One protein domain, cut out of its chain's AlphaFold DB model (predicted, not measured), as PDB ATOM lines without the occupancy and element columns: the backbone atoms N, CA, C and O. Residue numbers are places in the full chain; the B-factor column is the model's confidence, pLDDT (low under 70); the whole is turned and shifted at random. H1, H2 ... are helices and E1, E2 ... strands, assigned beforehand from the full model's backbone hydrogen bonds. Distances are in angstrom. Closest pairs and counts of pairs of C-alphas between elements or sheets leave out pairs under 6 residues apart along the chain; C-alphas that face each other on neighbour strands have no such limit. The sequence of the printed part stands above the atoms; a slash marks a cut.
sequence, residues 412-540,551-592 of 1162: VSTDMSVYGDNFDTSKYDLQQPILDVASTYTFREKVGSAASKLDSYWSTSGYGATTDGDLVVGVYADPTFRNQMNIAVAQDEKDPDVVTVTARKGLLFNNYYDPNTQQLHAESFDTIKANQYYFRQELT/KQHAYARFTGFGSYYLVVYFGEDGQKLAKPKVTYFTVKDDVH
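Overview. This is residues 412 to 540 and 551 to 592 of the 1162 residues of the protein "Choriogenin Hminor" of Bifidobacterium sp. DSM 109958 (UniProt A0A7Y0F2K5). A small, rather loose sandwich of two sheets, E1 E9 E8 E3 and E2 E5 E4, makes the core, its planes 34 degrees apart; H2 lies across the smaller sheet and H3 beside its strand E4. Off the sandwich, toward one end of the longest axis, lie the hairpin E6 and E7 and the helix H4, apart from both sheets. The printed part has 171 residues, with four named helices and nine named strands in the order H1 E1 E2 H2 H3 E3 E4 E5 E6 E7 H4 E8 E9; the larger sheet is mixed, the other two antiparallel. The class is mixed, helices and strands, with under half of the residues in named elements; the whole is compact, with a radius of gyration of the C-alphas of 16.8 A and spans of 50 by 40 by 29 A.

Along the chain. The larger sheet holds E9, residues 576 to 587, 28.1 A long; E8, 563 to 570, 22.8 A; E3, 473 to 476; and E1, 434 to 437. C-alpha 587 is at (-10.333, -12.967, -45.322). The second holds E5, 495 to 503, 20.2 A; E4, 487 to 492, 15.1 A; and E2, 443 to 446. E6 is residues 511 to 514 and E7 519 to 522. The helices are H1, 416 to 419, beginning at C-alpha 416 (-18.873, -26.654, -51.017); H2, 448 to 453; H3, 456 to 461; and H4, 525 to 530.

Arrangement. The larger sheet is twisted. E9 bends by 80 degrees at residue 579 and forms a hairpin with E8, N 566 and O 583 being 2.9 A apart. E1 is parallel to E9, with N 434 and O 584 2.9 A apart, and E3 is antiparallel to E8, with N 474 and O 567 2.9 A apart. Between the sheets, the closest C-alphas of E3 and E4 are Val 475 and Ile 487, 7.1 A. E4 and E5 form a hairpin, with N 490 and O 500 3.1 A apart; E2 is antiparallel to E5, with N 445 and O 499 2.9 A apart. H2 is on this sheet at a height of 7.6 A, only just over E5 and E4 with 3 C-alphas on each. In H4 every O i to N i+4 pair is within hydrogen-bond range; H3 has 1 of 2, H2 has 0 of 2 but 2 of 3 O i to N i+3 pairs, and H1 is too short for an O i to N i+4 pair.

Size, cuts and confidence. The two C-alphas farthest apart, Ala 530 and Asp 573, are 50.6 A apart. Residues 541 to 550 are not printed, and C-alphas 540 and 551 are 18.7 A apart across the cut. The links H1 to E1 and H3 to E3 are long. Mean pLDDT of the printed part is 71.3; 62 residues are under 70, among them 504 to 540 and 551 to 556.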
ATOM      1  N   VAL A 412     -21.656 -16.833 -44.611       86.50
ATOM      2  CA  VAL A 412     -21.635 -18.289 -44.815       86.50
ATOM      3  C   VAL A 412     -22.057 -18.607 -46.250       86.50
ATOM      4  O   VAL A 412     -23.117 -18.158 -46.696       86.50
ATOM      5  N   SER A 413     -21.242 -19.387 -46.958       85.81
ATOM      6  CA  SER A 413     -21.532 -19.898 -48.297       85.81
ATOM      7  C   SER A 413     -22.179 -21.283 -48.234       85.81
ATOM      8  O   SER A 413     -21.904 -22.083 -47.343       85.81
ATOM      9  N   THR A 414     -23.026 -21.593 -49.215       84.75
ATOM     10  CA  THR A 414     -23.514 -22.964 -49.458       84.75
ATOM     11  C   THR A 414     -22.712 -23.692 -50.537       84.75
ATOM     12  O   THR A 414     -23.050 -24.823 -50.880       84.75
ATOM     13  N   ASP A 415     -21.708 -23.037 -51.120       84.38
ATOM     14  CA  ASP A 415     -20.872 -23.602 -52.173       84.38
ATOM     15  C   ASP A 415     -19.718 -24.409 -51.570       84.38
ATOM     16  O   ASP A 415     -18.706 -23.858 -51.148       84.38
ATOM     17  N   MET A 416     -19.890 -25.730 -51.520       81.94
ATOM     18  CA  MET A 416     -18.873 -26.654 -51.017       81.94
ATOM     19  C   MET A 416     -17.716 -26.877 -52.006       81.94
ATOM     20  O   MET A 416     -16.730 -27.498 -51.624       81.94
ATOM     21  N   SER A 417     -17.790 -26.384 -53.252       77.62
ATOM     22  CA  SER A 417     -16.729 -26.618 -54.247       77.62
ATOM     23  C   SER A 417     -15.411 -25.903 -53.922       77.62
ATOM     24  O   SER A 417     -14.369 -26.281 -54.450       77.62
ATOM     25  N   VAL A 418     -15.421 -24.939 -52.990       77.44
ATOM     26  CA  VAL A 418     -14.209 -24.249 -52.505       77.44
ATOM     27  C   VAL A 418     -13.220 -25.167 -51.774       77.44
ATOM     28  O   VAL A 418     -12.044 -24.835 -51.694       77.44
ATOM     29  N   TYR A 419     -13.668 -26.329 -51.277       74.50
ATOM     30  CA  TYR A 419     -12.781 -27.368 -50.737       74.50
ATOM     31  C   TYR A 419     -12.081 -28.189 -51.838       74.50
ATOM     32  O   TYR A 419     -11.125 -28.902 -51.549       74.50
ATOM     33  N   GLY A 420     -12.550 -28.113 -53.088       69.94
ATOM     34  CA  GLY A 420     -12.168 -29.032 -54.160       69.94
ATOM     35  C   GLY A 420     -12.761 -30.435 -53.999       69.94
ATOM     36  O   GLY A 420     -13.277 -30.810 -52.946       69.94
ATOM     37  N   ASP A 421     -12.665 -31.229 -55.065       53.69
ATOM     38  CA  ASP A 421     -13.182 -32.603 -55.092       53.69
ATOM     39  C   ASP A 421     -12.273 -33.610 -54.348       53.69
ATOM     40  O   ASP A 421     -12.709 -34.715 -54.028       53.69
ATOM     41  N   ASN A 422     -11.031 -33.221 -54.023       47.97
ATOM     42  CA  ASN A 422     -10.018 -34.079 -53.388       47.97
ATOM     43  C   ASN A 422     -10.036 -34.073 -51.849       47.97
ATOM     44  O   ASN A 422      -9.250 -34.790 -51.224       47.97
ATOM     45  N   PHE A 423     -10.911 -33.292 -51.207       65.19
ATOM     46  CA  PHE A 423     -10.972 -33.256 -49.746       65.19
ATOM     47  C   PHE A 423     -11.577 -34.549 -49.182       65.19
ATOM     48  O   PHE A 423     -12.715 -34.914 -49.489       65.19
ATOM     49  N   ASP A 424     -10.832 -35.244 -48.320       65.75
ATOM     50  CA  ASP A 424     -11.231 -36.560 -47.823       65.75
ATOM     51  C   ASP A 424     -12.388 -36.481 -46.809       65.75
ATOM     52  O   ASP A 424     -12.206 -36.461 -45.590       65.75
ATOM     53  N   THR A 425     -13.613 -36.495 -47.330       74.38
ATOM     54  CA  THR A 425     -14.860 -36.575 -46.551       74.38
ATOM     55  C   THR A 425     -15.034 -37.897 -45.792       74.38
ATOM     56  O   THR A 425     -15.959 -38.025 -44.986       74.38
ATOM     57  N   SER A 426     -14.166 -38.899 -45.985       71.56
ATOM     58  CA  SER A 426     -14.105 -40.080 -45.117       71.56
ATOM     59  C   SER A 426     -13.335 -39.781 -43.823       71.56
ATOM     60  O   SER A 426     -13.801 -40.203 -42.764       71.56
ATOM     61  N   LYS A 427     -12.271 -38.965 -43.883       71.69
ATOM     62  CA  LYS A 427     -11.487 -38.482 -42.728       71.69
ATOM     63  C   LYS A 427     -12.120 -37.270 -42.021       71.69
ATOM     64  O   LYS A 427     -12.053 -37.186 -40.799       71.69
ATOM     65  N   TYR A 428     -12.759 -36.358 -42.757       84.56
ATOM     66  CA  TYR A 428     -13.174 -35.037 -42.251       84.56
ATOM     67  C   TYR A 428     -14.685 -34.768 -42.331       84.56
ATOM     68  O   TYR A 428     -15.386 -35.305 -43.192       84.56
ATOM     69  N   ASP A 429     -15.189 -33.917 -41.430       89.31
ATOM     70  CA  ASP A 429     -16.563 -33.398 -41.431       89.31
ATOM     71  C   ASP A 429     -16.566 -31.953 -41.961       89.31
ATOM     72  O   ASP A 429     -16.286 -30.999 -41.229       89.31
ATOM     73  N   LEU A 430     -16.813 -31.779 -43.264       90.75
ATOM     74  CA  LEU A 430     -16.733 -30.468 -43.920       90.75
ATOM     75  C   LEU A 430     -17.933 -29.587 -43.553       90.75
ATOM     76  O   LEU A 430     -19.082 -29.909 -43.861       90.75
ATOM     77  N   GLN A 431     -17.656 -28.446 -42.928       93.25
ATOM     78  CA  GLN A 431     -18.651 -27.445 -42.554       93.25
ATOM     79  C   GLN A 431     -18.924 -26.477 -43.717       93.25
ATOM     80  O   GLN A 431     -18.198 -26.440 -44.714       93.25
ATOM     81  N   GLN A 432     -19.962 -25.647 -43.593       90.50
ATOM     82  CA  GLN A 432     -20.232 -24.602 -44.584       90.50
ATOM     83  C   GLN A 432     -19.124 -23.529 -44.574       90.50
ATOM     84  O   GLN A 432     -18.818 -23.014 -43.496       90.50
ATOM     85  N   PRO A 433     -18.543 -23.164 -45.734       91.50
ATOM     86  CA  PRO A 433     -17.484 -22.159 -45.808       91.50
ATOM     87  C   PRO A 433     -17.912 -20.786 -45.290       91.50
ATOM     88  O   PRO A 433     -19.069 -20.389 -45.452       91.50
ATOM     89  N   ILE A 434     -16.968 -20.021 -44.742       89.94
ATOM     90  CA  ILE A 434     -17.205 -18.661 -44.243       89.94
ATOM     91  C   ILE A 434     -16.337 -17.671 -45.025       89.94
ATOM     92  O   ILE A 434     -15.147 -17.528 -44.773       89.94
ATOM     93  N   LEU A 435     -16.933 -16.982 -45.989       87.56
ATOM     94  CA  LEU A 435     -16.225 -16.079 -46.891       87.56
ATOM     95  C   LEU A 435     -16.191 -14.646 -46.346       87.56
ATOM     96  O   LEU A 435     -17.119 -14.201 -45.665       87.56
ATOM     97  N   ASP A 436     -15.141 -13.909 -46.690       83.31
ATOM     98  CA  ASP A 436     -14.942 -12.487 -46.387       83.31
ATOM     99  C   ASP A 436     -14.969 -12.141 -44.883       83.31
ATOM    100  O   ASP A 436     -15.508 -11.105 -44.480       83.31
ATOM    101  N   VAL A 437     -14.403 -12.985 -44.009       84.94
ATOM    102  CA  VAL A 437     -14.268 -12.612 -42.588       84.94
ATOM    103  C   VAL A 437     -13.299 -11.436 -42.424       84.94
ATOM    104  O   VAL A 437     -12.423 -11.207 -43.256       84.94
ATOM    105  N   ALA A 438     -13.451 -10.667 -41.343       76.62
ATOM    106  CA  ALA A 438     -12.474  -9.635 -41.006       76.62
ATOM    107  C   ALA A 438     -11.110 -10.275 -40.692       76.62
ATOM    108  O   ALA A 438     -11.057 -11.327 -40.054       76.62
ATOM    109  N   SER A 439     -10.013  -9.615 -41.058       71.88
ATOM    110  CA  SER A 439      -8.648 -10.099 -40.782       71.88
ATOM    111  C   SER A 439      -8.359 -10.380 -39.294       71.88
ATOM    112  O   SER A 439      -7.516 -11.218 -38.980       71.88
ATOM    113  N   THR A 440      -9.096  -9.752 -38.369       74.44
ATOM    114  CA  THR A 440      -9.034  -9.968 -36.906       74.44
ATOM    115  C   THR A 440     -10.181 -10.832 -36.346       74.44
ATOM    116  O   THR A 440     -10.504 -10.748 -35.157       74.44
ATOM    117  N   TYR A 441     -10.859 -11.634 -37.177       81.25
ATOM    118  CA  TYR A 441     -12.043 -12.387 -36.752       81.25
ATOM    119  C   TYR A 441     -11.753 -13.400 -35.629       81.25
ATOM    120  O   TYR A 441     -10.701 -14.035 -35.577       81.25
ATOM    121  N   THR A 442     -12.723 -13.547 -34.720       85.56
ATOM    122  CA  THR A 442     -12.692 -14.505 -33.607       85.56
ATOM    123  C   THR A 442     -13.701 -15.619 -33.864       85.56
ATOM    124  O   THR A 442     -14.910 -15.397 -33.759       85.56
ATOM    125  N   PHE A 443     -13.220 -16.824 -34.160       89.44
ATOM    126  CA  PHE A 443     -14.054 -18.026 -34.153       89.44
ATOM    127  C   PHE A 443     -14.359 -18.427 -32.702       89.44
ATOM    128  O   PHE A 443     -13.591 -18.110 -31.790       89.44
ATOM    129  N   ARG A 444     -15.497 -19.086 -32.462       90.62
ATOM    130  CA  ARG A 444     -15.947 -19.502 -31.121       90.62
ATOM    131  C   ARG A 444     -16.495 -20.920 -31.214       90.62
ATOM    132  O   ARG A 444     -17.673 -21.114 -31.500       90.62
ATOM    133  N   GLU A 445     -15.614 -21.887 -31.002       92.94
ATOM    134  CA  GLU A 445     -15.873 -23.304 -31.240       92.94
ATOM    135  C   GLU A 445     -16.218 -24.022 -29.940       92.94
ATOM    136  O   GLU A 445     -15.514 -23.901 -28.936       92.94
ATOM    137  N   LYS A 446     -17.321 -24.773 -29.941       93.06
ATOM    138  CA  LYS A 446     -17.787 -25.479 -28.748       93.06
ATOM    139  C   LYS A 446     -17.203 -26.888 -28.694       93.06
ATOM    140  O   LYS A 446     -17.577 -27.755 -29.482       93.06
ATOM    141  N   VAL A 447     -16.310 -27.092 -27.729       92.75
ATOM    142  CA  VAL A 447     -15.482 -28.297 -27.545       92.75
ATOM    143  C   VAL A 447     -15.649 -28.919 -26.148       92.75
ATOM    144  O   VAL A 447     -14.856 -29.762 -25.730       92.75
ATOM    145  N   GLY A 448     -16.669 -28.491 -25.396       93.00
ATOM    146  CA  GLY A 448     -17.033 -29.058 -24.098       93.00
ATOM    147  C   GLY A 448     -15.880 -29.034 -23.095       93.00
ATOM    148  O   GLY A 448     -15.061 -28.114 -23.065       93.00
ATOM    149  N   SER A 449     -15.748 -30.119 -22.328       90.56
ATOM    150  CA  SER A 449     -14.695 -30.274 -21.311       90.56
ATOM    151  C   SER A 449     -13.246 -30.280 -21.837       90.56
ATOM    152  O   SER A 449     -12.322 -30.330 -21.026       90.56
ATOM    153  N   ALA A 450     -13.011 -30.208 -23.155       88.06
ATOM    154  CA  ALA A 450     -11.674 -29.969 -23.703       88.06
ATOM    155  C   ALA A 450     -11.235 -28.500 -23.542       88.06
ATOM    156  O   ALA A 450     -10.049 -28.242 -23.344       88.06
ATOM    157  N   ALA A 451     -12.173 -27.545 -23.529       88.12
ATOM    158  CA  ALA A 451     -11.873 -26.121 -23.361       88.12
ATOM    159  C   ALA A 451     -11.193 -25.828 -22.009       88.12
ATOM    160  O   ALA A 451     -10.238 -25.058 -21.946       88.12
ATOM    161  N   SER A 452     -11.618 -26.513 -20.941       86.00
ATOM    162  CA  SER A 452     -11.005 -26.428 -19.605       86.00
ATOM    163  C   SER A 452      -9.702 -27.225 -19.444       86.00
ATOM    164  O   SER A 452      -9.126 -27.213 -18.358       86.00
ATOM    165  N   LYS A 453      -9.262 -27.956 -20.478       85.38
ATOM    166  CA  LYS A 453      -7.980 -28.687 -20.512       85.38
ATOM    167  C   LYS A 453      -6.908 -27.983 -21.343       85.38
ATOM    168  O   LYS A 453      -5.790 -28.490 -21.408       85.38
ATOM    169  N   LEU A 454      -7.236 -26.864 -21.997       80.75
ATOM    170  CA  LEU A 454      -6.238 -26.016 -22.644       80.75
ATOM    171  C   LEU A 454      -5.166 -25.637 -21.622       80.75
ATOM    172  O   LEU A 454      -5.475 -25.077 -20.570       80.75
ATOM    173  N   ASP A 455      -3.909 -25.918 -21.942       71.25
ATOM    174  CA  ASP A 455      -2.800 -25.479 -21.105       71.25
ATOM    175  C   ASP A 455      -2.678 -23.954 -21.211       71.25
ATOM    176  O   ASP A 455      -2.573 -23.415 -22.312       71.25
ATOM    177  N   SER A 456      -2.701 -23.229 -20.090       61.34
ATOM    178  CA  SER A 456      -2.647 -21.761 -20.101       61.34
ATOM    179  C   SER A 456      -1.355 -21.199 -20.704       61.34
ATOM    180  O   SER A 456      -1.369 -20.087 -21.232       61.34
ATOM    181  N   TYR A 457      -0.251 -21.949 -20.656       55.94
ATOM    182  CA  TYR A 457       1.021 -21.563 -21.263       55.94
ATOM    183  C   TYR A 457       1.010 -21.788 -22.784       55.94
ATOM    184  O   TYR A 457       1.463 -20.931 -23.541       55.94
ATOM    185  N   TRP A 458       0.418 -22.887 -23.262       53.66
ATOM    186  CA  TRP A 458       0.371 -23.212 -24.698       53.66
ATOM    187  C   TRP A 458      -0.799 -22.564 -25.449       53.66
ATOM    188  O   TRP A 458      -0.684 -22.268 -26.638       53.66
ATOM    189  N   SER A 459      -1.894 -22.254 -24.758       54.09
ATOM    190  CA  SER A 459      -3.027 -21.486 -25.285       54.09
ATOM    191  C   SER A 459      -2.613 -20.032 -25.576       54.09
ATOM    192  O   SER A 459      -2.864 -19.505 -26.663       54.09
ATOM    193  N   THR A 460      -1.817 -19.442 -24.672       48.53
ATOM    194  CA  THR A 460      -1.157 -18.137 -24.855       48.53
ATOM    195  C   THR A 460       0.127 -18.188 -25.694       48.53
ATOM    196  O   THR A 460       0.552 -17.135 -26.181       48.53
ATOM    197  N   SER A 461       0.714 -19.371 -25.940       49.72
ATOM    198  CA  SER A 461       1.839 -19.573 -26.879       49.72
ATOM    199  C   SER A 461       1.421 -19.914 -28.313       49.72
ATOM    200  O   SER A 461       2.184 -19.641 -29.238       49.72
ATOM    201  N   GLY A 462       0.174 -20.345 -28.504       54.44
ATOM    202  CA  GLY A 462      -0.555 -20.273 -29.768       54.44
ATOM    203  C   GLY A 462      -0.893 -21.593 -30.461       54.44
ATOM    204  O   GLY A 462      -1.204 -21.591 -31.650       54.44
ATOM    205  N   TYR A 463      -0.841 -22.709 -29.733       64.38
ATOM    206  CA  TYR A 463      -0.857 -24.049 -30.335       64.38
ATOM    207  C   TYR A 463      -2.191 -24.787 -30.199       64.38
ATOM    208  O   TYR A 463      -2.336 -25.883 -30.720       64.38
ATOM    209  N   GLY A 464      -3.173 -24.216 -29.489       68.94
ATOM    210  CA  GLY A 464      -4.521 -24.793 -29.387       68.94
ATOM    211  C   GLY A 464      -4.600 -26.171 -28.724       68.94
ATOM    212  O   GLY A 464      -5.603 -26.859 -28.898       68.94
ATOM    213  N   ALA A 465      -3.566 -26.587 -27.994       74.50
ATOM    214  CA  ALA A 465      -3.436 -27.921 -27.417       74.50
ATOM    215  C   ALA A 465      -3.829 -27.989 -25.930       74.50
ATOM    216  O   ALA A 465      -3.828 -26.993 -25.198       74.50
ATOM    217  N   THR A 466      -4.153 -29.198 -25.479       77.50
ATOM    218  CA  THR A 466      -4.344 -29.523 -24.060       77.50
ATOM    219  C   THR A 466      -3.009 -29.678 -23.321       77.50
ATOM    220  O   THR A 466      -1.951 -29.827 -23.939       77.50
ATOM    221  N   THR A 467      -3.056 -29.731 -21.985       71.25
ATOM    222  CA  THR A 467      -1.916 -30.132 -21.129       71.25
ATOM    223  C   THR A 467      -1.251 -31.432 -21.578       71.25
ATOM    224  O   THR A 467      -0.038 -31.599 -21.438       71.25
ATOM    225  N   ASP A 468      -2.033 -32.331 -22.171       70.31
ATOM    226  CA  ASP A 468      -1.641 -33.697 -22.503       70.31
ATOM    227  C   ASP A 468      -1.041 -33.797 -23.925       70.31
ATOM    228  O   ASP A 468      -0.662 -34.879 -24.357       70.31
ATOM    229  N   GLY A 469      -0.931 -32.670 -24.649       66.62
ATOM    230  CA  GLY A 469      -0.407 -32.579 -26.023       66.62
ATOM    231  C   GLY A 469      -1.476 -32.676 -27.118       66.62
ATOM    232  O   GLY A 469      -1.248 -32.237 -28.239       66.62
ATOM    233  N   ASP A 470      -2.673 -33.168 -26.786       76.50
ATOM    234  CA  ASP A 470      -3.786 -33.307 -27.730       76.50
ATOM    235  C   ASP A 470      -4.220 -31.938 -28.296       76.50
ATOM    236  O   ASP A 470      -4.692 -31.077 -27.545       76.50
ATOM    237  N   LEU A 471      -4.087 -31.751 -29.613       78.94
ATOM    238  CA  LEU A 471      -4.537 -30.562 -30.346       78.94
ATOM    239  C   LEU A 471      -6.071 -30.456 -30.310       78.94
ATOM    240  O   LEU A 471      -6.767 -31.371 -30.750       78.94
ATOM    241  N   VAL A 472      -6.610 -29.342 -29.803       85.75
ATOM    242  CA  VAL A 472      -8.063 -29.096 -29.716       85.75
ATOM    243  C   VAL A 472      -8.589 -28.435 -30.988       85.75
ATOM    244  O   VAL A 472      -9.652 -28.807 -31.494       85.75
ATOM    245  N   VAL A 473      -7.843 -27.460 -31.514       87.50
ATOM    246  CA  VAL A 473      -8.194 -26.689 -32.711       87.50
ATOM    247  C   VAL A 473      -6.942 -26.106 -33.372       87.50
ATOM    248  O   VAL A 473      -6.052 -25.616 -32.678       87.50
ATOM    249  N   GLY A 474      -6.887 -26.143 -34.703       85.31
ATOM    250  CA  GLY A 474      -5.822 -25.562 -35.526       85.31
ATOM    251  C   GLY A 474      -6.388 -24.690 -36.649       85.31
ATOM    252  O   GLY A 474      -7.566 -24.795 -36.992       85.31
ATOM    253  N   VAL A 475      -5.554 -23.829 -37.233       85.75
ATOM    254  CA  VAL A 475      -5.850 -23.132 -38.495       85.75
ATOM    255  C   VAL A 475      -4.688 -23.367 -39.446       85.75
ATOM    256  O   VAL A 475      -3.537 -23.203 -39.050       85.75
ATOM    257  N   TYR A 476      -4.988 -23.717 -40.690       83.31
ATOM    258  CA  TYR A 476      -4.003 -24.038 -41.718       83.31
ATOM    259  C   TYR A 476      -4.156 -23.114 -42.921       83.31
ATOM    260  O   TYR A 476      -5.269 -22.702 -43.257       83.31
ATOM    261  N   ALA A 477      -3.038 -22.789 -43.563       78.31
ATOM    262  CA  ALA A 477      -2.998 -22.034 -44.813       78.31
ATOM    263  C   ALA A 477      -3.204 -22.922 -46.058       78.31
ATOM    264  O   ALA A 477      -3.355 -22.416 -47.167       78.31
ATOM    265  N   ASP A 478      -3.211 -24.246 -45.884       72.94
ATOM    266  CA  ASP A 478      -3.221 -25.223 -46.969       72.94
ATOM    267  C   ASP A 478      -4.194 -26.399 -46.691       72.94
ATOM    268  O   ASP A 478      -4.479 -26.706 -45.528       72.94
ATOM    269  N   PRO A 479      -4.704 -27.085 -47.733       70.00
ATOM    270  CA  PRO A 479      -5.664 -28.185 -47.591       70.00
ATOM    271  C   PRO A 479      -5.055 -29.523 -47.127       70.00
ATOM    272  O   PRO A 479      -5.808 -30.445 -46.824       70.00
ATOM    273  N   THR A 480      -3.724 -29.661 -47.072       65.06
ATOM    274  CA  THR A 480      -3.034 -30.855 -46.536       65.06
ATOM    275  C   THR A 480      -2.784 -30.766 -45.024       65.06
ATOM    276  O   THR A 480      -2.373 -31.751 -44.415       65.06
ATOM    277  N   PHE A 481      -3.079 -29.609 -44.415       71.12
ATOM    278  CA  PHE A 481      -2.902 -29.301 -42.990       71.12
ATOM    279  C   PHE A 481      -1.449 -29.397 -42.499       71.12
ATOM    280  O   PHE A 481      -1.184 -29.856 -41.387       71.12
ATOM    281  N   ARG A 482      -0.499 -28.934 -43.316       63.53
ATOM    282  CA  ARG A 482       0.935 -28.908 -42.977       63.53
ATOM    283  C   ARG A 482       1.415 -27.516 -42.588       63.53
ATOM    284  O   ARG A 482       2.153 -27.360 -41.616       63.53
ATOM    285  N   ASN A 483       0.940 -26.488 -43.282       67.75
ATOM    286  CA  ASN A 483       1.248 -25.099 -42.986       67.75
ATOM    287  C   ASN A 483       0.284 -24.562 -41.914       67.75
ATOM    288  O   ASN A 483      -0.722 -23.906 -42.207       67.75
ATOM    289  N   GLN A 484       0.563 -24.904 -40.652       74.94
ATOM    290  CA  GLN A 484      -0.211 -24.422 -39.508       74.94
ATOM    291  C   GLN A 484       0.116 -22.956 -39.185       74.94
ATOM    292  O   GLN A 484       1.262 -22.595 -38.903       74.94
ATOM    293  N   MET A 485      -0.927 -22.127 -39.166       74.69
ATOM    294  CA  MET A 485      -0.883 -20.712 -38.800       74.69
ATOM    295  C   MET A 485      -0.682 -20.528 -37.291       74.69
ATOM    296  O   MET A 485      -1.312 -21.211 -36.481       74.69
ATOM    297  N   ASN A 486       0.102 -19.517 -36.901       71.06
ATOM    298  CA  ASN A 486       0.140 -19.049 -35.515       71.06
ATOM    299  C   ASN A 486      -1.242 -18.473 -35.112       71.06
ATOM    300  O   ASN A 486      -1.700 -17.455 -35.649       71.06
ATOM    301  N   ILE A 487      -1.900 -19.098 -34.136       76.19
ATOM    302  CA  ILE A 487      -3.216 -18.693 -33.612       76.19
ATOM    303  C   ILE A 487      -3.143 -18.359 -32.119       76.19
ATOM    304  O   ILE A 487      -2.158 -18.639 -31.455       76.19
ATOM    305  N   ALA A 488      -4.164 -17.707 -31.574       76.00
ATOM    306  CA  ALA A 488      -4.418 -17.622 -30.140       76.00
ATOM    307  C   ALA A 488      -5.694 -18.406 -29.867       76.00
ATOM    308  O   ALA A 488      -6.734 -18.126 -30.469       76.00
ATOM    309  N   VAL A 489      -5.604 -19.364 -28.950       81.31
ATOM    310  CA  VAL A 489      -6.734 -20.174 -28.501       81.31
ATOM    311  C   VAL A 489      -6.899 -19.927 -27.012       81.31
ATOM    312  O   VAL A 489      -5.910 -19.912 -26.293       81.31
ATOM    313  N   ALA A 490      -8.121 -19.718 -26.534       83.00
ATOM    314  CA  ALA A 490      -8.401 -19.530 -25.110       83.00
ATOM    315  C   ALA A 490      -9.787 -20.077 -24.764       83.00
ATOM    316  O   ALA A 490     -10.660 -20.122 -25.629       83.00
ATOM    317  N   GLN A 491     -10.008 -20.471 -23.511       87.31
ATOM    318  CA  GLN A 491     -11.353 -20.762 -23.011       87.31
ATOM    319  C   GLN A 491     -12.164 -19.457 -22.942       87.31
ATOM    320  O   GLN A 491     -11.652 -18.433 -22.491       87.31
ATOM    321  N   ASP A 492     -13.423 -19.478 -23.377       84.25
ATOM    322  CA  ASP A 492     -14.271 -18.285 -23.350       84.25
ATOM    323  C   ASP A 492     -14.733 -17.962 -21.917       84.25
ATOM    324  O   ASP A 492     -15.384 -18.773 -21.259       84.25
ATOM    325  N   GLU A 493     -14.448 -16.745 -21.439       82.38
ATOM    326  CA  GLU A 493     -14.786 -16.285 -20.078       82.38
ATOM    327  C   GLU A 493     -16.273 -16.439 -19.699       82.38
ATOM    328  O   GLU A 493     -16.621 -16.398 -18.516       82.38
ATOM    329  N   LYS A 494     -17.171 -16.524 -20.690       86.50
ATOM    330  CA  LYS A 494     -18.631 -16.529 -20.504       86.50
ATOM    331  C   LYS A 494     -19.267 -17.885 -20.799       86.50
ATOM    332  O   LYS A 494     -20.432 -18.068 -20.451       86.50
ATOM    333  N   ASP A 495     -18.536 -18.804 -21.424       89.25
ATOM    334  CA  ASP A 495     -19.007 -20.145 -21.765       89.25
ATOM    335  C   ASP A 495     -17.844 -21.154 -21.658       89.25
ATOM    336  O   ASP A 495     -17.038 -21.272 -22.581       89.25
ATOM    337  N   PRO A 496     -17.714 -21.880 -20.530       88.06
ATOM    338  CA  PRO A 496     -16.551 -22.724 -20.266       88.06
ATOM    339  C   PRO A 496     -16.472 -23.975 -21.156       88.06
ATOM    340  O   PRO A 496     -15.450 -24.654 -21.106       88.06
ATOM    341  N   ASP A 497     -17.501 -24.271 -21.959       92.44
ATOM    342  CA  ASP A 497     -17.498 -25.340 -22.970       92.44
ATOM    343  C   ASP A 497     -17.006 -24.846 -24.355       92.44
ATOM    344  O   ASP A 497     -16.990 -25.612 -25.325       92.44
ATOM    345  N   VAL A 498     -16.632 -23.566 -24.478       90.50
ATOM    346  CA  VAL A 498     -16.247 -22.904 -25.736       90.50
ATOM    347  C   VAL A 498     -14.789 -22.451 -25.700       90.50
ATOM    348  O   VAL A 498     -14.299 -21.947 -24.689       90.50
ATOM    349  N   VAL A 499     -14.110 -22.579 -26.843       89.00
ATOM    350  CA  VAL A 499     -12.813 -21.950 -27.102       89.00
ATOM    351  C   VAL A 499     -12.945 -20.827 -28.128       89.00
ATOM    352  O   VAL A 499     -13.585 -20.979 -29.168       89.00
ATOM    353  N   THR A 500     -12.330 -19.684 -27.846       88.00
ATOM    354  CA  THR A 500     -12.126 -18.611 -28.823       88.00
ATOM    355  C   THR A 500     -10.876 -18.912 -29.641       88.00
ATOM    356  O   THR A 500      -9.852 -19.247 -29.046       88.00
ATOM    357  N   VAL A 501     -10.921 -18.738 -30.965       87.06
ATOM    358  CA  VAL A 501      -9.748 -18.836 -31.850       87.06
ATOM    359  C   VAL A 501      -9.572 -17.532 -32.617       87.06
ATOM    360  O   VAL A 501     -10.505 -17.042 -33.251       87.06
ATOM    361  N   THR A 502      -8.368 -16.979 -32.561       80.88
ATOM    362  CA  THR A 502      -7.952 -15.735 -33.230       80.88
ATOM    363  C   THR A 502      -6.600 -15.937 -33.903       80.88
ATOM    364  O   THR A 502      -5.896 -16.894 -33.590       80.88
ATOM    365  N   ALA A 503      -6.194 -15.045 -34.804       74.88
ATOM    366  CA  ALA A 503      -4.795 -14.978 -35.221       74.88
ATOM    367  C   ALA A 503      -3.912 -14.485 -34.055       74.88
ATOM    368  O   ALA A 503      -4.349 -13.665 -33.245       74.88
ATOM    369  N   ARG A 504      -2.650 -14.926 -33.984       68.31
ATOM    370  CA  ARG A 504      -1.664 -14.454 -32.991       68.31
ATOM    371  C   ARG A 504      -0.287 -14.434 -33.624       68.31
ATOM    372  O   ARG A 504       0.129 -15.473 -34.097       68.31
ATOM    373  N   LYS A 505       0.432 -13.302 -33.604       56.75
ATOM    374  CA  LYS A 505       1.691 -13.148 -34.368       56.75
ATOM    375  C   LYS A 505       1.548 -13.744 -35.783       56.75
ATOM    376  O   LYS A 505       2.196 -14.733 -36.127       56.75
ATOM    377  N   GLY A 506       0.639 -13.166 -36.573       46.44
ATOM    378  CA  GLY A 506       0.555 -13.500 -37.995       46.44
ATOM    379  C   GLY A 506       1.909 -13.270 -38.670       46.44
ATOM    380  O   GLY A 506       2.723 -12.489 -38.165       46.44
ATOM    381  N   LEU A 507       2.148 -13.943 -39.796       47.59
ATOM    382  CA  LEU A 507       3.314 -13.659 -40.635       47.59
ATOM    383  C   LEU A 507       3.351 -12.150 -40.912       47.59
ATOM    384  O   LEU A 507       2.309 -11.550 -41.180       47.59
ATOM    385  N   LEU A 508       4.524 -11.526 -40.779       46.66
ATOM    386  CA  LEU A 508       4.658 -10.066 -40.643       46.66
ATOM    387  C   LEU A 508       4.585  -9.325 -41.993       46.66
ATOM    388  O   LEU A 508       5.409  -8.477 -42.328       46.66
ATOM    389  N   PHE A 509       3.540  -9.646 -42.750       50.72
ATOM    390  CA  PHE A 509       3.100  -8.993 -43.971       50.72
ATOM    391  C   PHE A 509       1.964  -8.032 -43.609       50.72
ATOM    392  O   PHE A 509       0.784  -8.344 -43.761       50.72
ATOM    393  N   ASN A 510       2.315  -6.860 -43.073       43.06
ATOM    394  CA  ASN A 510       1.355  -5.834 -42.647       43.06
ATOM    395  C   ASN A 510       0.731  -5.085 -43.846       43.06
ATOM    396  O   ASN A 510       0.776  -3.861 -43.912       43.06
ATOM    397  N   ASN A 511       0.118  -5.827 -44.770       44.56
ATOM    398  CA  ASN A 511      -0.811  -5.334 -45.782       44.56
ATOM    399  C   ASN A 511      -2.228  -5.713 -45.331       44.56
ATOM    400  O   ASN A 511      -2.585  -6.889 -45.319       44.56
ATOM    401  N   TYR A 512      -3.024  -4.731 -44.901       41.47
ATOM    402  CA  TYR A 512      -4.409  -4.946 -44.486       41.47
ATOM    403  C   TYR A 512      -5.277  -3.709 -44.737       41.47
ATOM    404  O   TYR A 512      -4.868  -2.562 -44.540       41.47
ATOM    405  N   TYR A 513      -6.523  -3.934 -45.139       40.66
ATOM    406  CA  TYR A 513      -7.523  -2.878 -45.212       40.66
ATOM    407  C   TYR A 513      -8.122  -2.625 -43.821       40.66
ATOM    408  O   TYR A 513      -8.692  -3.527 -43.214       40.66
ATOM    409  N   ASP A 514      -8.015  -1.402 -43.301       46.19
ATOM    410  CA  ASP A 514      -8.699  -1.010 -42.068       46.19
ATOM    411  C   ASP A 514     -10.144  -0.590 -42.391       46.19
ATOM    412  O   ASP A 514     -10.362   0.470 -42.993       46.19
ATOM    413  N   PRO A 515     -11.165  -1.357 -41.962       39.16
ATOM    414  CA  PRO A 515     -12.558  -1.039 -42.254       39.16
ATOM    415  C   PRO A 515     -13.064   0.223 -41.534       39.16
ATOM    416  O   PRO A 515     -14.119   0.736 -41.908       39.16
ATOM    417  N   ASN A 516     -12.343   0.732 -40.524       45.06
ATOM    418  CA  ASN A 516     -12.733   1.910 -39.746       45.06
ATOM    419  C   ASN A 516     -12.270   3.213 -40.413       45.06
ATOM    420  O   ASN A 516     -13.043   4.169 -40.484       45.06
ATOM    421  N   THR A 517     -11.029   3.258 -40.916       51.88
ATOM    422  CA  THR A 517     -10.501   4.401 -41.687       51.88
ATOM    423  C   THR A 517     -10.774   4.301 -43.188       51.88
ATOM    424  O   THR A 517     -10.642   5.304 -43.888       51.88
ATOM    425  N   GLN A 518     -11.182   3.125 -43.682       45.28
ATOM    426  CA  GLN A 518     -11.347   2.799 -45.106       45.28
ATOM    427  C   GLN A 518     -10.049   2.912 -45.926       45.28
ATOM    428  O   GLN A 518     -10.087   3.149 -47.137       45.28
ATOM    429  N   GLN A 519      -8.899   2.731 -45.270       44.50
ATOM    430  CA  GLN A 519      -7.568   2.823 -45.867       44.50
ATOM    431  C   GLN A 519      -6.888   1.454 -45.905       44.50
ATOM    432  O   GLN A 519      -6.968   0.680 -44.954       44.50
ATOM    433  N   LEU A 520      -6.187   1.181 -47.004       41.66
ATOM    434  CA  LEU A 520      -5.235   0.081 -47.095       41.66
ATOM    435  C   LEU A 520      -3.950   0.513 -46.376       41.66
ATOM    436  O   LEU A 520      -3.210   1.353 -46.889       41.66
ATOM    437  N   HIS A 521      -3.730  -0.016 -45.173       47.53
ATOM    438  CA  HIS A 521      -2.480   0.140 -44.431       47.53
ATOM    439  C   HIS A 521      -1.530  -0.944 -44.913       47.53
ATOM    440  O   HIS A 521      -1.869  -2.124 -44.878       47.53
ATOM    441  N   ALA A 522      -0.368  -0.538 -45.406       48.53
ATOM    442  CA  ALA A 522       0.547  -1.449 -46.064       48.53
ATOM    443  C   ALA A 522       1.993  -1.042 -45.812       48.53
ATOM    444  O   ALA A 522       2.418   0.058 -46.180       48.53
ATOM    445  N   GLU A 523       2.740  -1.926 -45.161       48.16
ATOM    446  CA  GLU A 523       4.166  -1.750 -44.923       48.16
ATOM    447  C   GLU A 523       4.950  -2.236 -46.145       48.16
ATOM    448  O   GLU A 523       5.153  -3.433 -46.346       48.16
ATOM    449  N   SER A 524       5.415  -1.287 -46.963       48.94
ATOM    450  CA  SER A 524       6.361  -1.592 -48.040       48.94
ATOM    451  C   SER A 524       7.643  -2.208 -47.479       48.94
ATOM    452  O   SER A 524       8.015  -1.958 -46.328       48.94
ATOM    453  N   PHE A 525       8.388  -2.941 -48.307       48.09
ATOM    454  CA  PHE A 525       9.676  -3.507 -47.904       48.09
ATOM    455  C   PHE A 525      10.630  -2.452 -47.325       48.09
ATOM    456  O   PHE A 525      11.258  -2.693 -46.296       48.09
ATOM    457  N   ASP A 526      10.673  -1.254 -47.921       49.12
ATOM    458  CA  ASP A 526      11.442  -0.114 -47.408       49.12
ATOM    459  C   ASP A 526      10.971   0.382 -46.031       49.12
ATOM    460  O   ASP A 526      11.792   0.866 -45.256       49.12
ATOM    461  N   THR A 527       9.690   0.217 -45.685       50.28
ATOM    462  CA  THR A 527       9.151   0.545 -44.354       50.28
ATOM    463  C   THR A 527       9.617  -0.471 -43.308       50.28
ATOM    464  O   THR A 527      10.179  -0.079 -42.287       50.28
ATOM    465  N   ILE A 528       9.486  -1.772 -43.591       47.50
ATOM    466  CA  ILE A 528       9.948  -2.864 -42.708       47.50
ATOM    467  C   ILE A 528      11.460  -2.726 -42.442       47.50
ATOM    468  O   ILE A 528      11.923  -2.753 -41.301       47.50
ATOM    469  N   LYS A 529      12.219  -2.484 -43.515       44.53
ATOM    470  CA  LYS A 529      13.666  -2.216 -43.552       44.53
ATOM    471  C   LYS A 529      14.085  -0.956 -42.786       44.53
ATOM    472  O   LYS A 529      15.139  -0.968 -42.152       44.53
ATOM    473  N   ALA A 530      13.301   0.122 -42.845       46.59
ATOM    474  CA  ALA A 530      13.582   1.366 -42.126       46.59
ATOM    475  C   ALA A 530      13.267   1.273 -40.624       46.59
ATOM    476  O   ALA A 530      13.964   1.890 -39.822       46.59
ATOM    477  N   ASN A 531      12.267   0.474 -40.241       42.75
ATOM    478  CA  ASN A 531      11.839   0.289 -38.850       42.75
ATOM    479  C   ASN A 531      12.759  -0.635 -38.019       42.75
ATOM    480  O   ASN A 531      12.459  -0.900 -36.860       42.75
ATOM    481  N   GLN A 532      13.868  -1.124 -38.590       42.12
ATOM    482  CA  GLN A 532      14.873  -1.973 -37.926       42.12
ATOM    483  C   GLN A 532      14.325  -3.261 -37.270       42.12
ATOM    484  O   GLN A 532      14.941  -3.778 -36.340       42.12
ATOM    485  N   TYR A 533      13.207  -3.819 -37.754       45.62
ATOM    486  CA  TYR A 533      12.617  -5.028 -37.168       45.62
ATOM    487  C   TYR A 533      13.487  -6.280 -37.379       45.62
ATOM    488  O   TYR A 533      13.329  -7.032 -38.339       45.62
ATOM    489  N   TYR A 534      14.384  -6.535 -36.425       40.94
ATOM    490  CA  TYR A 534      14.961  -7.853 -36.186       40.94
ATOM    491  C   TYR A 534      13.852  -8.736 -35.601       40.94
ATOM    492  O   TYR A 534      13.389  -8.489 -34.488       40.94
ATOM    493  N   PHE A 535      13.448  -9.802 -36.289       50.56
ATOM    494  CA  PHE A 535      12.344 -10.661 -35.837       50.56
ATOM    495  C   PHE A 535      12.669 -11.569 -34.627       50.56
ATOM    496  O   PHE A 535      11.993 -12.574 -34.436       50.56
ATOM    497  N   ARG A 536      13.681 -11.250 -33.795       37.16
ATOM    498  CA  ARG A 536      14.107 -12.130 -32.685       37.16
ATOM    499  C   ARG A 536      14.597 -11.494 -31.375       37.16
ATOM    500  O   ARG A 536      15.104 -12.238 -30.539       37.16
ATOM    501  N   GLN A 537      14.468 -10.182 -31.149       30.14
ATOM    502  CA  GLN A 537      14.896  -9.590 -29.866       30.14
ATOM    503  C   GLN A 537      14.073  -8.365 -29.428       30.14
ATOM    504  O   GLN A 537      13.598  -7.598 -30.256       30.14
ATOM    505  N   GLU A 538      13.919  -8.227 -28.106       32.56
ATOM    506  CA  GLU A 538      13.461  -7.033 -27.371       32.56
ATOM    507  C   GLU A 538      12.040  -6.493 -27.659       32.56
ATOM    508  O   GLU A 538      11.823  -5.353 -28.059       32.56
ATOM    509  N   LEU A 539      11.041  -7.290 -27.258       34.62
ATOM    510  CA  LEU A 539       9.804  -6.773 -26.631       34.62
ATOM    511  C   LEU A 539       9.685  -7.231 -25.158       34.62
ATOM    512  O   LEU A 539       8.591  -7.332 -24.607       34.62
ATOM    513  N   THR A 540      10.822  -7.558 -24.537       32.28
ATOM    514  CA  THR A 540      10.926  -8.286 -23.258       32.28
ATOM    515  C   THR A 540      11.574  -7.497 -22.118       32.28
ATOM    516  O   THR A 540      11.566  -7.988 -20.998       32.28
ATOM    517  N   LYS A 551      -6.638  -6.457 -23.481       32.88
ATOM    518  CA  LYS A 551      -7.529  -5.630 -24.303       32.88
ATOM    519  C   LYS A 551      -6.857  -5.118 -25.586       32.88
ATOM    520  O   LYS A 551      -7.548  -4.526 -26.410       32.88
ATOM    521  N   GLN A 552      -5.549  -5.334 -25.779       34.25
ATOM    522  CA  GLN A 552      -4.789  -4.864 -26.951       34.25
ATOM    523  C   GLN A 552      -4.268  -5.993 -27.863       34.25
ATOM    524  O   GLN A 552      -3.127  -5.974 -28.316       34.25
ATOM    525  N   HIS A 553      -5.139  -6.927 -28.263       40.44
ATOM    526  CA  HIS A 553      -4.885  -7.878 -29.367       40.44
ATOM    527  C   HIS A 553      -4.809  -7.201 -30.769       40.44
ATOM    528  O   HIS A 553      -5.106  -7.815 -31.790       40.44
ATOM    529  N   ALA A 554      -4.445  -5.917 -30.848       37.00
ATOM    530  CA  ALA A 554      -4.777  -5.003 -31.948       37.00
ATOM    531  C   ALA A 554      -4.007  -5.209 -33.274       37.00
ATOM    532  O   ALA A 554      -4.269  -4.498 -34.245       37.00
ATOM    533  N   TYR A 555      -3.065  -6.158 -33.326       47.25
ATOM    534  CA  TYR A 555      -2.106  -6.296 -34.432       47.25
ATOM    535  C   TYR A 555      -2.019  -7.697 -35.052       47.25
ATOM    536  O   TYR A 555      -1.358  -7.856 -36.074       47.25
ATOM    537  N   ALA A 556      -2.671  -8.714 -34.480       61.81
ATOM    538  CA  ALA A 556      -2.628 -10.068 -35.029       61.81
ATOM    539  C   ALA A 556      -3.758 -10.293 -36.047       61.81
ATOM    540  O   ALA A 556      -4.917  -9.988 -35.768       61.81
ATOM    541  N   ARG A 557      -3.410 -10.809 -37.233       70.12
ATOM    542  CA  ARG A 557      -4.316 -10.946 -38.383       70.12
ATOM    543  C   ARG A 557      -4.099 -12.259 -39.130       70.12
ATOM    544  O   ARG A 557      -2.973 -12.746 -39.197       70.12
ATOM    545  N   PHE A 558      -5.168 -12.783 -39.721       76.06
ATOM    546  CA  PHE A 558      -5.097 -13.737 -40.827       76.06
ATOM    547  C   PHE A 558      -4.869 -12.927 -42.119       76.06
ATOM    548  O   PHE A 558      -5.685 -12.060 -42.432       76.06
ATOM    549  N   THR A 559      -3.732 -13.125 -42.793       73.69
ATOM    550  CA  THR A 559      -3.355 -12.470 -44.066       73.69
ATOM    551  C   THR A 559      -2.187 -13.224 -44.730       73.69
ATOM    552  O   THR A 559      -1.451 -13.942 -44.041       73.69
ATOM    553  N   GLY A 560      -2.031 -13.095 -46.049       73.31
ATOM    554  CA  GLY A 560      -0.917 -13.586 -46.863       73.31
ATOM    555  C   GLY A 560      -1.213 -14.801 -47.753       73.31
ATOM    556  O   GLY A 560      -0.416 -15.080 -48.645       73.31
ATOM    557  N   PHE A 561      -2.315 -15.526 -47.544       77.44
ATOM    558  CA  PHE A 561      -2.593 -16.787 -48.260       77.44
ATOM    559  C   PHE A 561      -3.914 -16.777 -49.048       77.44
ATOM    560  O   PHE A 561      -4.187 -17.714 -49.799       77.44
ATOM    561  N   GLY A 562      -4.761 -15.760 -48.875       79.69
ATOM    562  CA  GLY A 562      -6.076 -15.612 -49.508       79.69
ATOM    563  C   GLY A 562      -7.161 -16.563 -48.977       79.69
ATOM    564  O   GLY A 562      -8.342 -16.205 -48.950       79.69
ATOM    565  N   SER A 563      -6.793 -17.765 -48.523       85.81
ATOM    566  CA  SER A 563      -7.719 -18.765 -47.978       85.81
ATOM    567  C   SER A 563      -7.104 -19.617 -46.869       85.81
ATOM    568  O   SER A 563      -5.891 -19.795 -46.807       85.81
ATOM    569  N   TYR A 564      -7.966 -20.126 -45.988       89.06
ATOM    570  CA  TYR A 564      -7.598 -20.761 -44.725       89.06
ATOM    571  C   TYR A 564      -8.564 -21.890 -44.355       89.06
ATOM    572  O   TYR A 564      -9.726 -21.890 -44.761       89.06
ATOM    573  N   TYR A 565      -8.109 -22.812 -43.509       90.88
ATOM    574  CA  TYR A 565      -8.886 -23.951 -43.020       90.88
ATOM    575  C   TYR A 565      -8.834 -23.999 -41.490       90.88
ATOM    576  O   TYR A 565      -7.794 -24.306 -40.912       90.88
ATOM    577  N   LEU A 566      -9.950 -23.710 -40.818       93.06
ATOM    578  CA  LEU A 566     -10.114 -23.950 -39.380       93.06
ATOM    579  C   LEU A 566     -10.461 -25.428 -39.162       93.06
ATOM    580  O   LEU A 566     -11.445 -25.906 -39.727       93.06
ATOM    581  N   VAL A 567      -9.698 -26.135 -38.328       92.50
ATOM    582  CA  VAL A 567      -9.901 -27.563 -38.039       92.50
ATOM    583  C   VAL A 567     -10.132 -27.772 -36.547       92.50
ATOM    584  O   VAL A 567      -9.265 -27.461 -35.734       92.50
ATOM    585  N   VAL A 568     -11.299 -28.307 -36.179       94.00
ATOM    586  CA  VAL A 568     -11.699 -28.566 -34.785       94.00
ATOM    587  C   VAL A 568     -11.681 -30.068 -34.518       94.00
ATOM    588  O   VAL A 568     -12.392 -30.829 -35.176       94.00
ATOM    589  N   TYR A 569     -10.896 -30.496 -33.531       92.12
ATOM    590  CA  TYR A 569     -10.625 -31.911 -33.253       92.12
ATOM    591  C   TYR A 569     -11.483 -32.495 -32.122       92.12
ATOM    592  O   TYR A 569     -11.483 -33.710 -31.937       92.12
ATOM    593  N   PHE A 570     -12.220 -31.671 -31.370       92.38
ATOM    594  CA  PHE A 570     -13.039 -32.095 -30.225       92.38
ATOM    595  C   PHE A 570     -14.519 -31.707 -30.376       92.38
ATOM    596  O   PHE A 570     -14.861 -30.695 -30.987       92.38
ATOM    597  N   GLY A 571     -15.405 -32.548 -29.839       90.94
ATOM    598  CA  GLY A 571     -16.857 -32.368 -29.870       90.94
ATOM    599  C   GLY A 571     -17.405 -31.571 -28.686       90.94
ATOM    600  O   GLY A 571     -16.713 -31.322 -27.704       90.94
ATOM    601  N   GLU A 572     -18.695 -31.221 -28.738       92.88
ATOM    602  CA  GLU A 572     -19.389 -30.517 -27.641       92.88
ATOM    603  C   GLU A 572     -19.450 -31.318 -26.322       92.88
ATOM    604  O   GLU A 572     -19.803 -30.769 -25.282       92.88
ATOM    605  N   ASP A 573     -19.128 -32.612 -26.361       89.94
ATOM    606  CA  ASP A 573     -19.005 -33.523 -25.220       89.94
ATOM    607  C   ASP A 573     -17.586 -33.553 -24.606       89.94
ATOM    608  O   ASP A 573     -17.351 -34.220 -23.593       89.94
ATOM    609  N   GLY A 574     -16.628 -32.832 -25.197       87.00
ATOM    610  CA  GLY A 574     -15.218 -32.851 -24.810       87.00
ATOM    611  C   GLY A 574     -14.485 -34.150 -25.139       87.00
ATOM    612  O   GLY A 574     -13.445 -34.415 -24.535       87.00
ATOM    613  N   GLN A 575     -15.007 -34.957 -26.069       89.62
ATOM    614  CA  GLN A 575     -14.297 -36.103 -26.639       89.62
ATOM    615  C   GLN A 575     -13.631 -35.728 -27.967       89.62
ATOM    616  O   GLN A 575     -14.104 -34.849 -28.690       89.62
ATOM    617  N   LYS A 576     -12.530 -36.411 -28.299       88.06
ATOM    618  CA  LYS A 576     -11.851 -36.261 -29.592       88.06
ATOM    619  C   LYS A 576     -12.739 -36.842 -30.698       88.06
ATOM    620  O   LYS A 576     -13.269 -37.945 -30.562       88.06
ATOM    621  N   LEU A 577     -12.944 -36.088 -31.772       85.75
ATOM    622  CA  LEU A 577     -13.830 -36.461 -32.869       85.75
ATOM    623  C   LEU A 577     -13.196 -37.552 -33.736       85.75
ATOM    624  O   LEU A 577     -12.039 -37.448 -34.134       85.75
ATOM    625  N   ALA A 578     -13.994 -38.552 -34.123       83.06
ATOM    626  CA  ALA A 578     -13.592 -39.555 -35.115       83.06
ATOM    627  C   ALA A 578     -13.423 -38.974 -36.536       83.06
ATOM    628  O   ALA A 578     -12.815 -39.613 -37.388       83.06
ATOM    629  N   LYS A 579     -13.963 -37.771 -36.777       86.44
ATOM    630  CA  LYS A 579     -13.678 -36.912 -37.931       86.44
ATOM    631  C   LYS A 579     -13.549 -35.466 -37.451       86.44
ATOM    632  O   LYS A 579     -14.545 -34.942 -36.947       86.44
ATOM    633  N   PRO A 580     -12.389 -34.804 -37.581       92.38
ATOM    634  CA  PRO A 580     -12.280 -33.380 -37.287       92.38
ATOM    635  C   PRO A 580     -13.233 -32.565 -38.169       92.38
ATOM    636  O   PRO A 580     -13.414 -32.876 -39.352       92.38
ATOM    637  N   LYS A 581     -13.841 -31.519 -37.601       94.25
ATOM    638  CA  LYS A 581     -14.633 -30.557 -38.376       94.25
ATOM    639  C   LYS A 581     -13.685 -29.636 -39.125       94.25
ATOM    640  O   LYS A 581     -12.764 -29.117 -38.503       94.25
ATOM    641  N   VAL A 582     -13.933 -29.389 -40.407       93.56
ATOM    642  CA  VAL A 582     -13.118 -28.481 -41.228       93.56
ATOM    643  C   VAL A 582     -13.998 -27.360 -41.766       93.56
ATOM    644  O   VAL A 582     -15.018 -27.638 -42.390       93.56
ATOM    645  N   THR A 583     -13.591 -26.111 -41.551       93.81
ATOM    646  CA  THR A 583     -14.275 -24.906 -42.033       93.81
ATOM    647  C   THR A 583     -13.314 -24.079 -42.885       93.81
ATOM    648  O   THR A 583     -12.410 -23.432 -42.354       93.81
ATOM    649  N   TYR A 584     -13.515 -24.077 -44.204       92.38
ATOM    650  CA  TYR A 584     -12.834 -23.163 -45.127       92.38
ATOM    651  C   TYR A 584     -13.265 -21.716 -44.861       92.38
ATOM    652  O   TYR A 584     -14.462 -21.445 -44.706       92.38
ATOM    653  N   PHE A 585     -12.324 -20.775 -44.867       91.81
ATOM    654  CA  PHE A 585     -12.627 -19.349 -44.819       91.81
ATOM    655  C   PHE A 585     -11.690 -18.493 -45.677       91.81
ATOM    656  O   PHE A 585     -10.518 -18.814 -45.857       91.81
ATOM    657  N   THR A 586     -12.213 -17.372 -46.178       88.25
ATOM    658  CA  THR A 586     -11.420 -16.304 -46.812       88.25
ATOM    659  C   THR A 586     -11.478 -15.046 -45.965       88.25
ATOM    660  O   THR A 586     -12.468 -14.786 -45.274       88.25
ATOM    661  N   VAL A 587     -10.417 -14.248 -46.022       82.19
ATOM    662  CA  VAL A 587     -10.333 -12.967 -45.322       82.19
ATOM    663  C   VAL A 587     -10.612 -11.844 -46.312       82.19
ATOM    664  O   VAL A 587      -9.972 -11.740 -47.351       82.19
ATOM    665  N   LYS A 588     -11.556 -10.966 -45.974       77.81
ATOM    666  CA  LYS A 588     -12.008  -9.862 -46.836       77.81
ATOM    667  C   LYS A 588     -10.888  -8.897 -47.237       77.81
ATOM    668  O   LYS A 588     -10.951  -8.264 -48.288       77.81
ATOM    669  N   ASP A 589      -9.923  -8.734 -46.341       69.19
ATOM    670  CA  ASP A 589      -8.836  -7.767 -46.451       69.19
ATOM    671  C   ASP A 589      -7.571  -8.386 -47.096       69.19
ATOM    672  O   ASP A 589      -6.595  -7.671 -47.302       69.19
ATOM    673  N   ASP A 590      -7.597  -9.692 -47.402       76.06
ATOM    674  CA  ASP A 590      -6.481 -10.511 -47.900       76.06
ATOM    675  C   ASP A 590      -6.658 -10.794 -49.403       76.06
ATOM    676  O   ASP A 590      -7.013 -11.893 -49.834       76.06
ATOM    677  N   VAL A 591      -6.538  -9.729 -50.199       73.06
ATOM    678  CA  VAL A 591      -6.851  -9.725 -51.635       73.06
ATOM    679  C   VAL A 591      -5.588  -9.470 -52.444       73.06
ATOM    680  O   VAL A 591      -4.877  -8.493 -52.213       73.06
ATOM    681  N   HIS A 592      -5.359 -10.327 -53.436       77.88
ATOM    682  CA  HIS A 592      -4.161 -10.347 -54.269       77.88
ATOM    683  C   HIS A 592      -4.518 -10.081 -55.741       77.88
ATOM    684  O   HIS A 592      -5.527 -10.584 -56.238       77.88
TER     685      HIS A 592